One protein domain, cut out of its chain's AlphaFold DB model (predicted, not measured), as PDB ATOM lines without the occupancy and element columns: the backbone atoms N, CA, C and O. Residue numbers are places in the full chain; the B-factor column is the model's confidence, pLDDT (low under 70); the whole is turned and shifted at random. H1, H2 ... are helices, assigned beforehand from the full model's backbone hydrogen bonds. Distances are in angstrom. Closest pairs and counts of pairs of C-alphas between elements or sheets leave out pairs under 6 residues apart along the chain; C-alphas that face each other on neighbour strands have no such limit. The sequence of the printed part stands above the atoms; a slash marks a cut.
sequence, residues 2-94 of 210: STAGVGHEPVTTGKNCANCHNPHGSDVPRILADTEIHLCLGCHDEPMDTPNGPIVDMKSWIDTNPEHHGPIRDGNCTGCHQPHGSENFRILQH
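What this domain is: This is residues 2 to 94 of the 210 residues of an uncharacterized protein of Phycisphaerales bacterium (UniProt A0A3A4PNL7). The model has little regular structure: a rounded body of loops with four short helices set in it, H1 towards one end, H3 and H4 towards the other, and H2 between them. Residues 63 to 69 stick out, and residues 74 to 94 fold back towards the first residues. The 93 printed residues hold H1, H2, H3 and H4 in that order and no named strand; the class is all helix, with 21 residues in named elements. The whole is compact, radius of gyration of the C-alphas 13.5 A, spanning 36 by 32 by 24 A.

How they stand to each other: H1, residues 16 to 19, is only just apart from H2, residues 36 to 41, at 8.3 A. H2 is close to but not clearly touching H3, residues 58 to 64; their closest C-alphas, of Leu 41 and Lys 59, are 5.5 A apart, and their lines are about perpendicular at 89 degrees. H4, residues 70 to 73, is only just apart from H3, at 8.1 A. Every O i to N i+4 pair in H2 and H3 is within hydrogen-bond range; H1 and H4 are too short for one.

Where its parts are: H1, 5.5 A long, begins at C-alpha 16 (20.227, 106.026, 68.786). H2 measures 8.6 A and H3 9.8 A. H4, 5.3 A, ends at C-alpha 73 (3.217, 86.889, 78.407).

The domain as a whole: The printed part has no cut. The links H1 to H2 and H2 to H3 are long. Residues 2 to 4 are under pLDDT 70.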
ATOM      1  N   SER A   2      32.987  94.636  70.582       37.25
ATOM      2  CA  SER A   2      32.957  93.566  69.579       37.25
ATOM      3  C   SER A   2      31.913  93.948  68.533       37.25
ATOM      4  O   SER A   2      30.808  94.342  68.900       37.25
ATOM      5  N   THR A   3      32.276  93.924  67.257       45.06
ATOM      6  CA  THR A   3      31.333  94.162  66.162       45.06
ATOM      7  C   THR A   3      30.317  93.029  66.173       45.06
ATOM      8  O   THR A   3      30.689  91.906  65.847       45.06
ATOM      9  N   ALA A   4      29.079  93.306  66.585       59.22
ATOM     10  CA  ALA A   4      28.011  92.313  66.570       59.22
ATOM     11  C   ALA A   4      27.815  91.768  65.144       59.22
ATOM     12  O   ALA A   4      27.629  92.556  64.214       59.22
ATOM     13  N   GLY A   5      27.813  90.445  64.971       76.19
ATOM     14  CA  GLY A   5      27.535  89.797  63.682       76.19
ATOM     15  C   GLY A   5      26.147  90.127  63.109       76.19
ATOM     16  O   GLY A   5      25.958  90.148  61.892       76.19
ATOM     17  N   VAL A   6      25.177  90.442  63.973       86.94
ATOM     18  CA  VAL A   6      23.824  90.912  63.645       86.94
ATOM     19  C   VAL A   6      23.480  92.116  64.528       86.94
ATOM     20  O   VAL A   6      23.203  91.973  65.719       86.94
ATOM     21  N   GLY A   7      23.481  93.312  63.942       89.50
ATOM     22  CA  GLY A   7      23.092  94.547  64.627       89.50
ATOM     23  C   GLY A   7      21.576  94.732  64.725       89.50
ATOM     24  O   GLY A   7      20.826  94.259  63.868       89.50
ATOM     25  N   HIS A   8      21.136  95.457  65.754       93.75
ATOM     26  CA  HIS A   8      19.784  96.002  65.829       93.75
ATOM     27  C   HIS A   8      19.830  97.469  65.387       93.75
ATOM     28  O   HIS A   8      20.433  98.303  66.061       93.75
ATOM     29  N   GLU A   9      19.242  97.771  64.228       92.38
ATOM     30  CA  GLU A   9      19.360  99.077  63.565       92.38
ATOM     31  C   GLU A   9      19.076 100.290  64.479       92.38
ATOM     32  O   GLU A   9      19.887 101.226  64.448       92.38
ATOM     33  N   PRO A  10      18.049 100.275  65.364       93.69
ATOM     34  CA  PRO A  10      17.742 101.406  66.245       93.69
ATOM     35  C   PRO A  10      18.887 101.834  67.177       93.69
ATOM     36  O   PRO A  10      18.855 102.926  67.729       93.69
ATOM     37  N   VAL A  11      19.929 101.021  67.349       94.69
ATOM     38  CA  VAL A  11      21.126 101.366  68.141       94.69
ATOM     39  C   VAL A  11      22.100 102.254  67.349       94.69
ATOM     40  O   VAL A  11      23.136 102.677  67.843       94.69
ATOM     41  N   THR A  12      21.817 102.524  66.078       92.12
ATOM     42  CA  THR A  12      22.701 103.307  65.196       92.12
ATOM     43  C   THR A  12      21.963 104.362  64.380       92.12
ATOM     44  O   THR A  12      22.606 105.202  63.753       92.12
ATOM     45  N   THR A  13      20.630 104.365  64.415       91.81
ATOM     46  CA  THR A  13      19.777 105.275  63.642       91.81
ATOM     47  C   THR A  13      18.839 106.081  64.540       91.81
ATOM     48  O   THR A  13      18.723 105.833  65.741       91.81
ATOM     49  N   GLY A  14      18.180 107.099  63.981       92.12
ATOM     50  CA  GLY A  14      17.239 107.942  64.723       92.12
ATOM     51  C   GLY A  14      17.887 108.634  65.928       92.12
ATOM     52  O   GLY A  14      18.927 109.277  65.798       92.12
ATOM     53  N   LYS A  15      17.280 108.491  67.114       93.75
ATOM     54  CA  LYS A  15      17.816 109.024  68.380       93.75
ATOM     55  C   LYS A  15      18.849 108.088  69.030       93.75
ATOM     56  O   LYS A  15      19.270 108.345  70.159       93.75
ATOM     57  N   ASN A  16      19.264 107.026  68.332       94.25
ATOM     58  CA  ASN A  16      20.227 106.026  68.786       94.25
ATOM     59  C   ASN A  16      19.842 105.480  70.179       94.25
ATOM     60  O   ASN A  16      18.748 104.946  70.342       94.25
ATOM     61  N   CYS A  17      20.674 105.670  71.208       95.88
ATOM     62  CA  CYS A  17      20.437 105.176  72.562       95.88
ATOM     63  C   CYS A  17      19.085 105.658  73.104       95.88
ATOM     64  O   CYS A  17      18.386 104.923  73.798       95.88
ATOM     65  N   ALA A  18      18.699 106.886  72.746       96.44
ATOM     66  CA  ALA A  18      17.457 107.506  73.181       96.44
ATOM     67  C   ALA A  18      16.218 107.049  72.386       96.44
ATOM     68  O   ALA A  18      15.128 107.571  72.610       96.44
ATOM     69  N   ASN A  19      16.357 106.081  71.471       96.81
ATOM     70  CA  ASN A  19      15.206 105.364  70.916       96.81
ATOM     71  C   ASN A  19      14.551 104.468  71.978       96.81
ATOM     72  O   ASN A  19      13.336 104.314  71.970       96.81
ATOM     73  N   CYS A  20      15.344 103.919  72.907       97.44
ATOM     74  CA  CYS A  20      14.857 103.012  73.950       97.44
ATOM     75  C   CYS A  20      15.100 103.541  75.368       97.44
ATOM     76  O   CYS A  20      14.344 103.211  76.276       97.44
ATOM     77  N   HIS A  21      16.147 104.343  75.582       97.88
ATOM     78  CA  HIS A  21      16.519 104.848  76.903       97.88
ATOM     79  C   HIS A  21      16.085 106.298  77.122       97.88
ATOM     80  O   HIS A  21      16.060 107.103  76.192       97.88
ATOM     81  N   ASN A  22      15.816 106.662  78.376       96.94
ATOM     82  CA  ASN A  22      15.614 108.054  78.764       96.94
ATOM     83  C   ASN A  22      16.924 108.645  79.325       96.94
ATOM     84  O   ASN A  22      17.317 108.295  80.438       96.94
ATOM     85  N   PRO A  23      17.607 109.565  78.617       95.25
ATOM     86  CA  PRO A  23      18.883 110.121  79.077       95.25
ATOM     87  C   PRO A  23      18.768 110.959  80.361       95.25
ATOM     88  O   PRO A  23      19.782 111.222  81.001       95.25
ATOM     89  N   HIS A  24      17.558 111.369  80.752       96.00
ATOM     90  CA  HIS A  24      17.309 112.123  81.983       96.00
ATOM     91  C   HIS A  24      16.942 111.236  83.184       96.00
ATOM     92  O   HIS A  24      16.704 111.763  84.268       96.00
ATOM     93  N   GLY A  25      16.909 109.913  83.012       94.12
ATOM     94  CA  GLY A  25      16.458 108.975  84.039       94.12
ATOM     95  C   GLY A  25      15.038 108.460  83.791       94.12
ATOM     96  O   GLY A  25      14.238 109.095  83.107       94.12
ATOM     97  N   SER A  26      14.735 107.278  84.328       95.88
ATOM     98  CA  SER A  26      13.418 106.637  84.258       95.88
ATOM     99  C   SER A  26      13.230 105.691  85.440       95.88
ATOM    100  O   SER A  26      14.204 105.102  85.914       95.88
ATOM    101  N   ASP A  27      11.980 105.514  85.862       96.00
ATOM    102  CA  ASP A  27      11.577 104.530  86.873       96.00
ATOM    103  C   ASP A  27      11.508 103.099  86.305       96.00
ATOM    104  O   ASP A  27      11.364 102.129  87.051       96.00
ATOM    105  N   VAL A  28      11.632 102.939  84.983       96.62
ATOM    106  CA  VAL A  28      11.712 101.626  84.337       96.62
ATOM    107  C   VAL A  28      13.148 101.086  84.437       96.62
ATOM    108  O   VAL A  28      14.102 101.819  84.135       96.62
ATOM    109  N   PRO A  29      13.349  99.802  84.811       94.31
ATOM    110  CA  PRO A  29      14.674  99.190  84.874       94.31
ATOM    111  C   PRO A  29      15.503  99.430  83.611       94.31
ATOM    112  O   PRO A  29      14.971  99.474  82.506       94.31
ATOM    113  N   ARG A  30      16.829  99.551  83.774       94.75
ATOM    114  CA  ARG A  30      17.780  99.862  82.685       94.75
ATOM    115  C   ARG A  30      17.558 101.245  82.046       94.75
ATOM    116  O   ARG A  30      18.057 101.494  80.953       94.75
ATOM    117  N   ILE A  31      16.874 102.158  82.743       96.25
ATOM    118  CA  ILE A  31      16.628 103.540  82.302       96.25
ATOM    119  C   ILE A  31      15.857 103.572  80.972       96.25
ATOM    120  O   ILE A  31      16.157 104.352  80.068       96.25
ATOM    121  N   LEU A  32      14.900 102.661  80.810       97.56
ATOM    122  CA  LEU A  32      14.097 102.566  79.595       97.56
ATOM    123  C   LEU A  32      13.036 103.669  79.553       97.56
ATOM    124  O   LEU A  32      12.513 104.079  80.584       97.56
ATOM    125  N   ALA A  33      12.719 104.171  78.364       97.31
ATOM    126  CA  ALA A  33      11.726 105.227  78.182       97.31
ATOM    127  C   ALA A  33      10.274 104.735  78.364       97.31
ATOM    128  O   ALA A  33       9.400 105.543  78.658       97.31
ATOM    129  N   ASP A  34      10.035 103.430  78.223       97.56
ATOM    130  CA  ASP A  34       8.762 102.737  78.471       97.56
ATOM    131  C   ASP A  34       9.073 101.275  78.861       97.56
ATOM    132  O   ASP A  34      10.235 100.857  78.877       97.56
ATOM    133  N   THR A  35       8.052 100.483  79.179       97.12
ATOM    134  CA  THR A  35       8.173  99.035  79.354       97.12
ATOM    135  C   THR A  35       8.745  98.380  78.100       97.12
ATOM    136  O   THR A  35       8.551  98.838  76.973       97.12
ATOM    137  N   GLU A  36       9.463  97.279  78.298       96.19
ATOM    138  CA  GLU A  36      10.230  96.636  77.236       96.19
ATOM    139  C   GLU A  36       9.365  96.241  76.032       96.19
ATOM    140  O   GLU A  36       9.699  96.577  74.896       96.19
ATOM    141  N   ILE A  37       8.221  95.600  76.278       96.75
ATOM    142  CA  ILE A  37       7.308  95.204  75.208       96.75
ATOM    143  C   ILE A  37       6.745  96.413  74.450       96.75
ATOM    144  O   ILE A  37       6.671  96.364  73.225       96.75
ATOM    145  N   HIS A  38       6.420  97.520  75.127       97.56
ATOM    146  CA  HIS A  38       5.937  98.729  74.452       97.56
ATOM    147  C   HIS A  38       7.015  99.370  73.578       97.56
ATOM    148  O   HIS A  38       6.712  99.779  72.461       97.56
ATOM    149  N   LEU A  39       8.272  99.406  74.032       97.75
ATOM    150  CA  LEU A  39       9.379  99.903  73.212       97.75
ATOM    151  C   LEU A  39       9.570  99.051  71.956       97.75
ATOM    152  O   LEU A  39       9.682  99.588  70.856       97.75
ATOM    153  N   CYS A  40       9.581  97.724  72.104       97.56
ATOM    154  CA  CYS A  40       9.758  96.817  70.973       97.56
ATOM    155  C   CYS A  40       8.598  96.926  69.975       97.56
ATOM    156  O   CYS A  40       8.826  97.073  68.775       97.56
ATOM    157  N   LEU A  41       7.359  96.877  70.466       97.69
ATOM    158  CA  LEU A  41       6.153  96.944  69.639       97.69
ATOM    159  C   LEU A  41       5.812  98.367  69.174       97.69
ATOM    160  O   LEU A  41       4.864  98.534  68.421       97.69
ATOM    161  N   GLY A  42       6.561  99.384  69.606       96.88
ATOM    162  CA  GLY A  42       6.467 100.742  69.069       96.88
ATOM    163  C   GLY A  42       7.121 100.892  67.695       96.88
ATOM    164  O   GLY A  42       6.855 101.867  67.001       96.88
ATOM    165  N   CYS A  43       7.979  99.941  67.312       96.69
ATOM    166  CA  CYS A  43       8.484  99.825  65.947       96.69
ATOM    167  C   CYS A  43       8.044  98.515  65.297       96.69
ATOM    168  O   CYS A  43       7.688  98.522  64.134       96.69
ATOM    169  N   HIS A  44       8.061  97.383  66.009       97.12
ATOM    170  CA  HIS A  44       7.672  96.075  65.460       97.12
ATOM    171  C   HIS A  44       6.144  95.885  65.345       97.12
ATOM    172  O   HIS A  44       5.625  94.813  65.669       97.12
ATOM    173  N   ASP A  45       5.431  96.917  64.896       97.81
ATOM    174  CA  ASP A  45       3.982  96.957  64.662       97.81
ATOM    175  C   ASP A  45       3.582  96.917  63.185       97.81
ATOM    176  O   ASP A  45       2.414  97.083  62.847       97.81
ATOM    177  N   GLU A  46       4.542  96.655  62.304       97.62
ATOM    178  CA  GLU A  46       4.308  96.389  60.893       97.62
ATOM    179  C   GLU A  46       5.369  95.424  60.335       97.62
ATOM    180  O   GLU A  46       6.416  95.204  60.960       97.62
ATOM    181  N   PRO A  47       5.126  94.792  59.171       97.38
ATOM    182  CA  PRO A  47       6.131  93.966  58.524       97.38
ATOM    183  C   PRO A  47       7.333  94.803  58.075       97.38
ATOM    184  O   PRO A  47       7.174  95.875  57.500       97.38
ATOM    185  N   MET A  48       8.540  94.272  58.260       95.19
ATOM    186  CA  MET A  48       9.785  94.946  57.885       95.19
ATOM    187  C   MET A  48      10.688  94.022  57.088       95.19
ATOM    188  O   MET A  48      10.902  92.871  57.476       95.19
ATOM    189  N   ASP A  49      11.316  94.541  56.041       94.00
ATOM    190  CA  ASP A  49      12.386  93.832  55.353       94.00
ATOM    191  C   ASP A  49      13.728  94.062  56.049       94.00
ATOM    192  O   ASP A  49      14.092  95.175  56.412       94.00
ATOM    193  N   THR A  50      14.499  92.988  56.218       89.88
ATOM    194  CA  THR A  50      15.870  93.069  56.738       89.88
ATOM    195  C   THR A  50      16.815  92.294  55.826       89.88
ATOM    196  O   THR A  50      16.377  91.353  55.153       89.88
ATOM    197  N   PRO A  51      18.135  92.568  55.863       86.50
ATOM    198  CA  PRO A  51      19.124  91.770  55.132       86.50
ATOM    199  C   PRO A  51      19.058  90.265  55.450       86.50
ATOM    200  O   PRO A  51      19.457  89.424  54.651       86.50
ATOM    201  N   ASN A  52      18.514  89.911  56.619       83.69
ATOM    202  CA  ASN A  52      18.374  88.541  57.097       83.69
ATOM    203  C   ASN A  52      16.936  87.994  56.931       83.69
ATOM    204  O   ASN A  52      16.556  87.011  57.580       83.69
ATOM    205  N   GLY A  53      16.131  88.597  56.054       88.62
ATOM    206  CA  GLY A  53      14.746  88.231  55.746       88.62
ATOM    207  C   GLY A  53      13.710  89.065  56.510       88.62
ATOM    208  O   GLY A  53      14.077  89.810  57.419       88.62
ATOM    209  N   PRO A  54      12.414  88.905  56.213       93.00
ATOM    210  CA  PRO A  54      11.379  89.771  56.766       93.00
ATOM    211  C   PRO A  54      11.136  89.516  58.259       93.00
ATOM    212  O   PRO A  54      11.286  88.386  58.746       93.00
ATOM    213  N   ILE A  55      10.798  90.564  59.001       94.25
ATOM    214  CA  ILE A  55      10.154  90.532  60.318       94.25
ATOM    215  C   ILE A  55       8.656  90.732  60.061       94.25
ATOM    216  O   ILE A  55       8.280  91.563  59.240       94.25
ATOM    217  N   VAL A  56       7.810  89.923  60.694       94.44
ATOM    218  CA  VAL A  56       6.352  90.103  60.617       94.44
ATOM    219  C   VAL A  56       5.929  91.270  61.505       94.44
ATOM    220  O   VAL A  56       6.674  91.636  62.409       94.44
ATOM    221  N   ASP A  57       4.722  91.784  61.305       97.88
ATOM    222  CA  ASP A  57       4.064  92.633  62.299       97.88
ATOM    223  C   ASP A  57       3.912  91.843  63.609       97.88
ATOM    224  O   ASP A  57       3.047  90.972  63.744       97.88
ATOM    225  N   MET A  58       4.832  92.074  64.545       97.88
ATOM    226  CA  MET A  58       4.917  91.300  65.777       97.88
ATOM    227  C   MET A  58       3.814  91.707  66.746       97.88
ATOM    228  O   MET A  58       3.284  90.848  67.449       97.88
ATOM    229  N   LYS A  59       3.442  92.990  66.760       98.06
ATOM    230  CA  LYS A  59       2.348  93.501  67.583       98.06
ATOM    231  C   LYS A  59       1.041  92.811  67.217       98.06
ATOM    232  O   LYS A  59       0.456  92.133  68.055       98.06
ATOM    233  N   SER A  60       0.662  92.867  65.941       98.06
ATOM    234  CA  SER A  60      -0.531  92.182  65.443       98.06
ATOM    235  C   SER A  60      -0.441  90.668  65.637       98.06
ATOM    236  O   SER A  60      -1.423  90.036  66.027       98.06
ATOM    237  N   TRP A  61       0.739  90.060  65.443       97.19
ATOM    238  CA  TRP A  61       0.916  88.626  65.683       97.19
ATOM    239  C   TRP A  61       0.631  88.241  67.140       97.19
ATOM    240  O   TRP A  61      -0.123  87.300  67.378       97.19
ATOM    241  N   ILE A  62       1.200  88.953  68.115       97.06
ATOM    242  CA  ILE A  62       0.983  88.683  69.544       97.06
ATOM    243  C   ILE A  62      -0.477  88.949  69.931       97.06
ATOM    244  O   ILE A  62      -1.073  88.127  70.630       97.06
ATOM    245  N   ASP A  63      -1.074  90.035  69.435       96.38
ATOM    246  CA  ASP A  63      -2.454  90.422  69.750       96.38
ATOM    247  C   ASP A  63      -3.490  89.422  69.205       96.38
ATOM    248  O   ASP A  63      -4.512  89.159  69.840       96.38
ATOM    249  N   THR A  64      -3.229  88.825  68.037       96.81
ATOM    250  CA  THR A  64      -4.157  87.893  67.366       96.81
ATOM    251  C   THR A  64      -3.952  86.421  67.737       96.81
ATOM    252  O   THR A  64      -4.780  85.580  67.379       96.81
ATOM    253  N   ASN A  65      -2.887  86.085  68.472       97.31
ATOM    254  CA  ASN A  65      -2.560  84.713  68.864       97.31
ATOM    255  C   ASN A  65      -2.582  84.568  70.395       97.31
ATOM    256  O   ASN A  65      -1.640  85.002  71.050       97.31
ATOM    257  N   PRO A  66      -3.604  83.930  70.997       95.00
ATOM    258  CA  PRO A  66      -3.809  83.963  72.450       95.00
ATOM    259  C   PRO A  66      -2.847  83.076  73.257       95.00
ATOM    260  O   PRO A  66      -2.649  83.300  74.451       95.00
ATOM    261  N   GLU A  67      -2.233  82.057  72.647       96.88
ATOM    262  CA  GLU A  67      -1.326  81.148  73.354       96.88
ATOM    263  C   GLU A  67       0.087  81.734  73.390       96.88
ATOM    264  O   GLU A  67       0.958  81.361  72.602       96.88
ATOM    265  N   HIS A  68       0.335  82.657  74.317       97.19
ATOM    266  CA  HIS A  68       1.641  83.302  74.474       97.19
ATOM    267  C   HIS A  68       2.683  82.363  75.090       97.19
ATOM    268  O   HIS A  68       2.399  81.517  75.947       97.19
ATOM    269  N   HIS A  69       3.928  82.483  74.636       97.19
ATOM    270  CA  HIS A  69       5.067  81.879  75.313       97.19
ATOM    271  C   HIS A  69       5.375  82.648  76.605       97.19
ATOM    272  O   HIS A  69       5.067  83.832  76.690       97.19
ATOM    273  N   GLY A  70       5.968  81.990  77.610       96.31
ATOM    274  CA  GLY A  70       6.180  82.579  78.944       96.31
ATOM    275  C   GLY A  70       6.798  83.985  78.899       96.31
ATOM    276  O   GLY A  70       6.141  84.922  79.336       96.31
ATOM    277  N   PRO A  71       7.968  84.163  78.255       97.06
ATOM    278  CA  PRO A  71       8.594  85.476  78.117       97.06
ATOM    279  C   PRO A  71       7.717  86.526  77.424       97.06
ATOM    280  O   PRO A  71       7.755  87.686  77.807       97.06
ATOM    281  N   ILE A  72       6.892  86.140  76.442       97.44
ATOM    282  CA  ILE A  72       5.986  87.073  75.754       97.44
ATOM    283  C   ILE A  72       4.854  87.519  76.675       97.44
ATOM    284  O   ILE A  72       4.572  88.709  76.761       97.44
ATOM    285  N   ARG A  73       4.253  86.580  77.413       96.44
ATOM    286  CA  ARG A  73       3.217  86.889  78.407       96.44
ATOM    287  C   ARG A  73       3.735  87.834  79.493       96.44
ATOM    288  O   ARG A  73       2.985  88.669  79.982       96.44
ATOM    289  N   ASP A  74       5.010  87.700  79.840       96.88
ATOM    290  CA  ASP A  74       5.662  88.503  80.870       96.88
ATOM    291  C   ASP A  74       6.257  89.815  80.306       96.88
ATOM    292  O   ASP A  74       6.888  90.572  81.041       96.88
ATOM    293  N   GLY A  75       6.080  90.099  79.007       96.69
ATOM    294  CA  GLY A  75       6.593  91.309  78.351       96.69
ATOM    295  C   GLY A  75       8.121  91.373  78.219       96.69
ATOM    296  O   GLY A  75       8.675  92.459  78.060       96.69
ATOM    297  N   ASN A  76       8.798  90.226  78.302       97.00
ATOM    298  CA  ASN A  76      10.251  90.068  78.344       97.00
ATOM    299  C   ASN A  76      10.810  89.544  77.004       97.00
ATOM    300  O   ASN A  76      11.197  88.379  76.862       97.00
ATOM    301  N   CYS A  77      10.876  90.423  76.011       97.50
ATOM    302  CA  CYS A  77      11.536  90.216  74.721       97.50
ATOM    303  C   CYS A  77      13.042  89.897  74.876       97.50
ATOM    304  O   CYS A  77      13.602  89.064  74.155       97.50
ATOM    305  N   THR A  78      13.701  90.533  75.846       97.00
ATOM    306  CA  THR A  78      15.115  90.392  76.194       97.00
ATOM    307  C   THR A  78      15.404  89.130  76.992       97.00
ATOM    308  O   THR A  78      16.544  88.900  77.372       97.00
ATOM    309  N   GLY A  79      14.421  88.253  77.196       96.38
ATOM    310  CA  GLY A  79      14.672  86.874  77.607       96.38
ATOM    311  C   GLY A  79      15.275  86.034  76.477       96.38
ATOM    312  O   GLY A  79      15.895  85.009  76.735       96.38
ATOM    313  N   CYS A  80      15.101  86.452  75.217       97.44
ATOM    314  CA  CYS A  80      15.638  85.736  74.057       97.44
ATOM    315  C   CYS A  80      16.416  86.631  73.090       97.44
ATOM    316  O   CYS A  80      17.334  86.144  72.431       97.44
ATOM    317  N   HIS A  81      16.077  87.918  72.997       97.38
ATOM    318  CA  HIS A  81      16.740  88.878  72.115       97.38
ATOM    319  C   HIS A  81      17.766  89.746  72.865       97.38
ATOM    320  O   HIS A  81      17.653  89.997  74.063       97.38
ATOM    321  N   GLN A  82      18.779  90.224  72.150       97.00
ATOM    322  CA  GLN A  82      19.802  91.156  72.607       97.00
ATOM    323  C   GLN A  82      19.616  92.482  71.851       97.00
ATOM    324  O   GLN A  82      20.078  92.609  70.715       97.00
ATOM    325  N   PRO A  83      18.934  93.480  72.440       95.81
ATOM    326  CA  PRO A  83      18.479  94.681  71.734       95.81
ATOM    327  C   PRO A  83      19.618  95.585  71.252       95.81
ATOM    328  O   PRO A  83      19.378  96.457  70.423       95.81
ATOM    329  N   HIS A  84      20.847  95.368  71.732       95.06
ATOM    330  CA  HIS A  84      22.049  96.049  71.245       95.06
ATOM    331  C   HIS A  84      22.701  95.372  70.020       95.06
ATOM    332  O   HIS A  84      23.577  95.960  69.390       95.06
ATOM    333  N   GLY A  85      22.279  94.152  69.671       94.25
ATOM    334  CA  GLY A  85      22.886  93.301  68.643       94.25
ATOM    335  C   GLY A  85      23.540  92.036  69.214       94.25
ATOM    336  O   GLY A  85      23.935  91.994  70.376       94.25
ATOM    337  N   SER A  86      23.662  90.987  68.398       94.50
ATOM    338  CA  SER A  86      24.252  89.695  68.791       94.50
ATOM    339  C   SER A  86      24.990  89.031  67.630       94.50
ATOM    340  O   SER A  86      24.755  89.386  66.482       94.50
ATOM    341  N   GLU A  87      25.762  87.979  67.890       93.31
ATOM    342  CA  GLU A  87      26.311  87.114  66.832       93.31
ATOM    343  C   GLU A  87      25.269  86.169  66.206       93.31
ATOM    344  O   GLU A  87      25.485  85.613  65.129       93.31
ATOM    345  N   ASN A  88      24.121  85.971  66.860       94.38
ATOM    346  CA  ASN A  88      23.102  85.034  66.408       94.38
ATOM    347  C   ASN A  88      22.043  85.713  65.530       94.38
ATOM    348  O   ASN A  88      21.728  86.902  65.634       94.38
ATOM    349  N   PHE A  89      21.432  84.906  64.663       91.88
ATOM    350  CA  PHE A  89      20.320  85.330  63.818       91.88
ATOM    351  C   PHE A  89      19.206  85.997  64.636       91.88
ATOM    352  O   PHE A  89      18.822  85.469  65.670       91.88
ATOM    353  N   ARG A  90      18.652  87.111  64.134       93.56
ATOM    354  CA  ARG A  90      17.585  87.895  64.797       93.56
ATOM    355  C   ARG A  90      17.954  88.305  66.211       93.56
ATOM    356  O   ARG A  90      17.124  88.225  67.108       93.56
ATOM    357  N   ILE A  91      19.198  88.749  66.376       95.88
ATOM    358  CA  ILE A  91      19.720  89.285  67.630       95.88
ATOM    359  C   ILE A  91      19.509  88.334  68.819       95.88
ATOM    360  O   ILE A  91      19.318  88.790  69.935       95.88
ATOM    361  N   LEU A  92      19.468  87.018  68.599       96.94
ATOM    362  CA  LEU A  92      19.206  86.066  69.677       96.94
ATOM    363  C   LEU A  92      20.393  85.995  70.649       96.94
ATOM    364  O   LEU A  92      21.554  86.064  70.248       96.94
ATOM    365  N   GLN A  93      20.120  85.821  71.938       96.62
ATOM    366  CA  GLN A  93      21.184  85.740  72.945       96.62
ATOM    367  C   GLN A  93      22.078  84.517  72.744       96.62
ATOM    368  O   GLN A  93      23.297  84.606  72.874       96.62
ATOM    369  N   HIS A  94      21.477  83.407  72.320       96.94
ATOM    370  CA  HIS A  94      22.158  82.148  72.057       96.94
ATOM    371  C   HIS A  94      21.706  81.552  70.724       96.94
ATOM    372  O   HIS A  94      20.767  82.027  70.075       96.94
TER     373      HIS A  94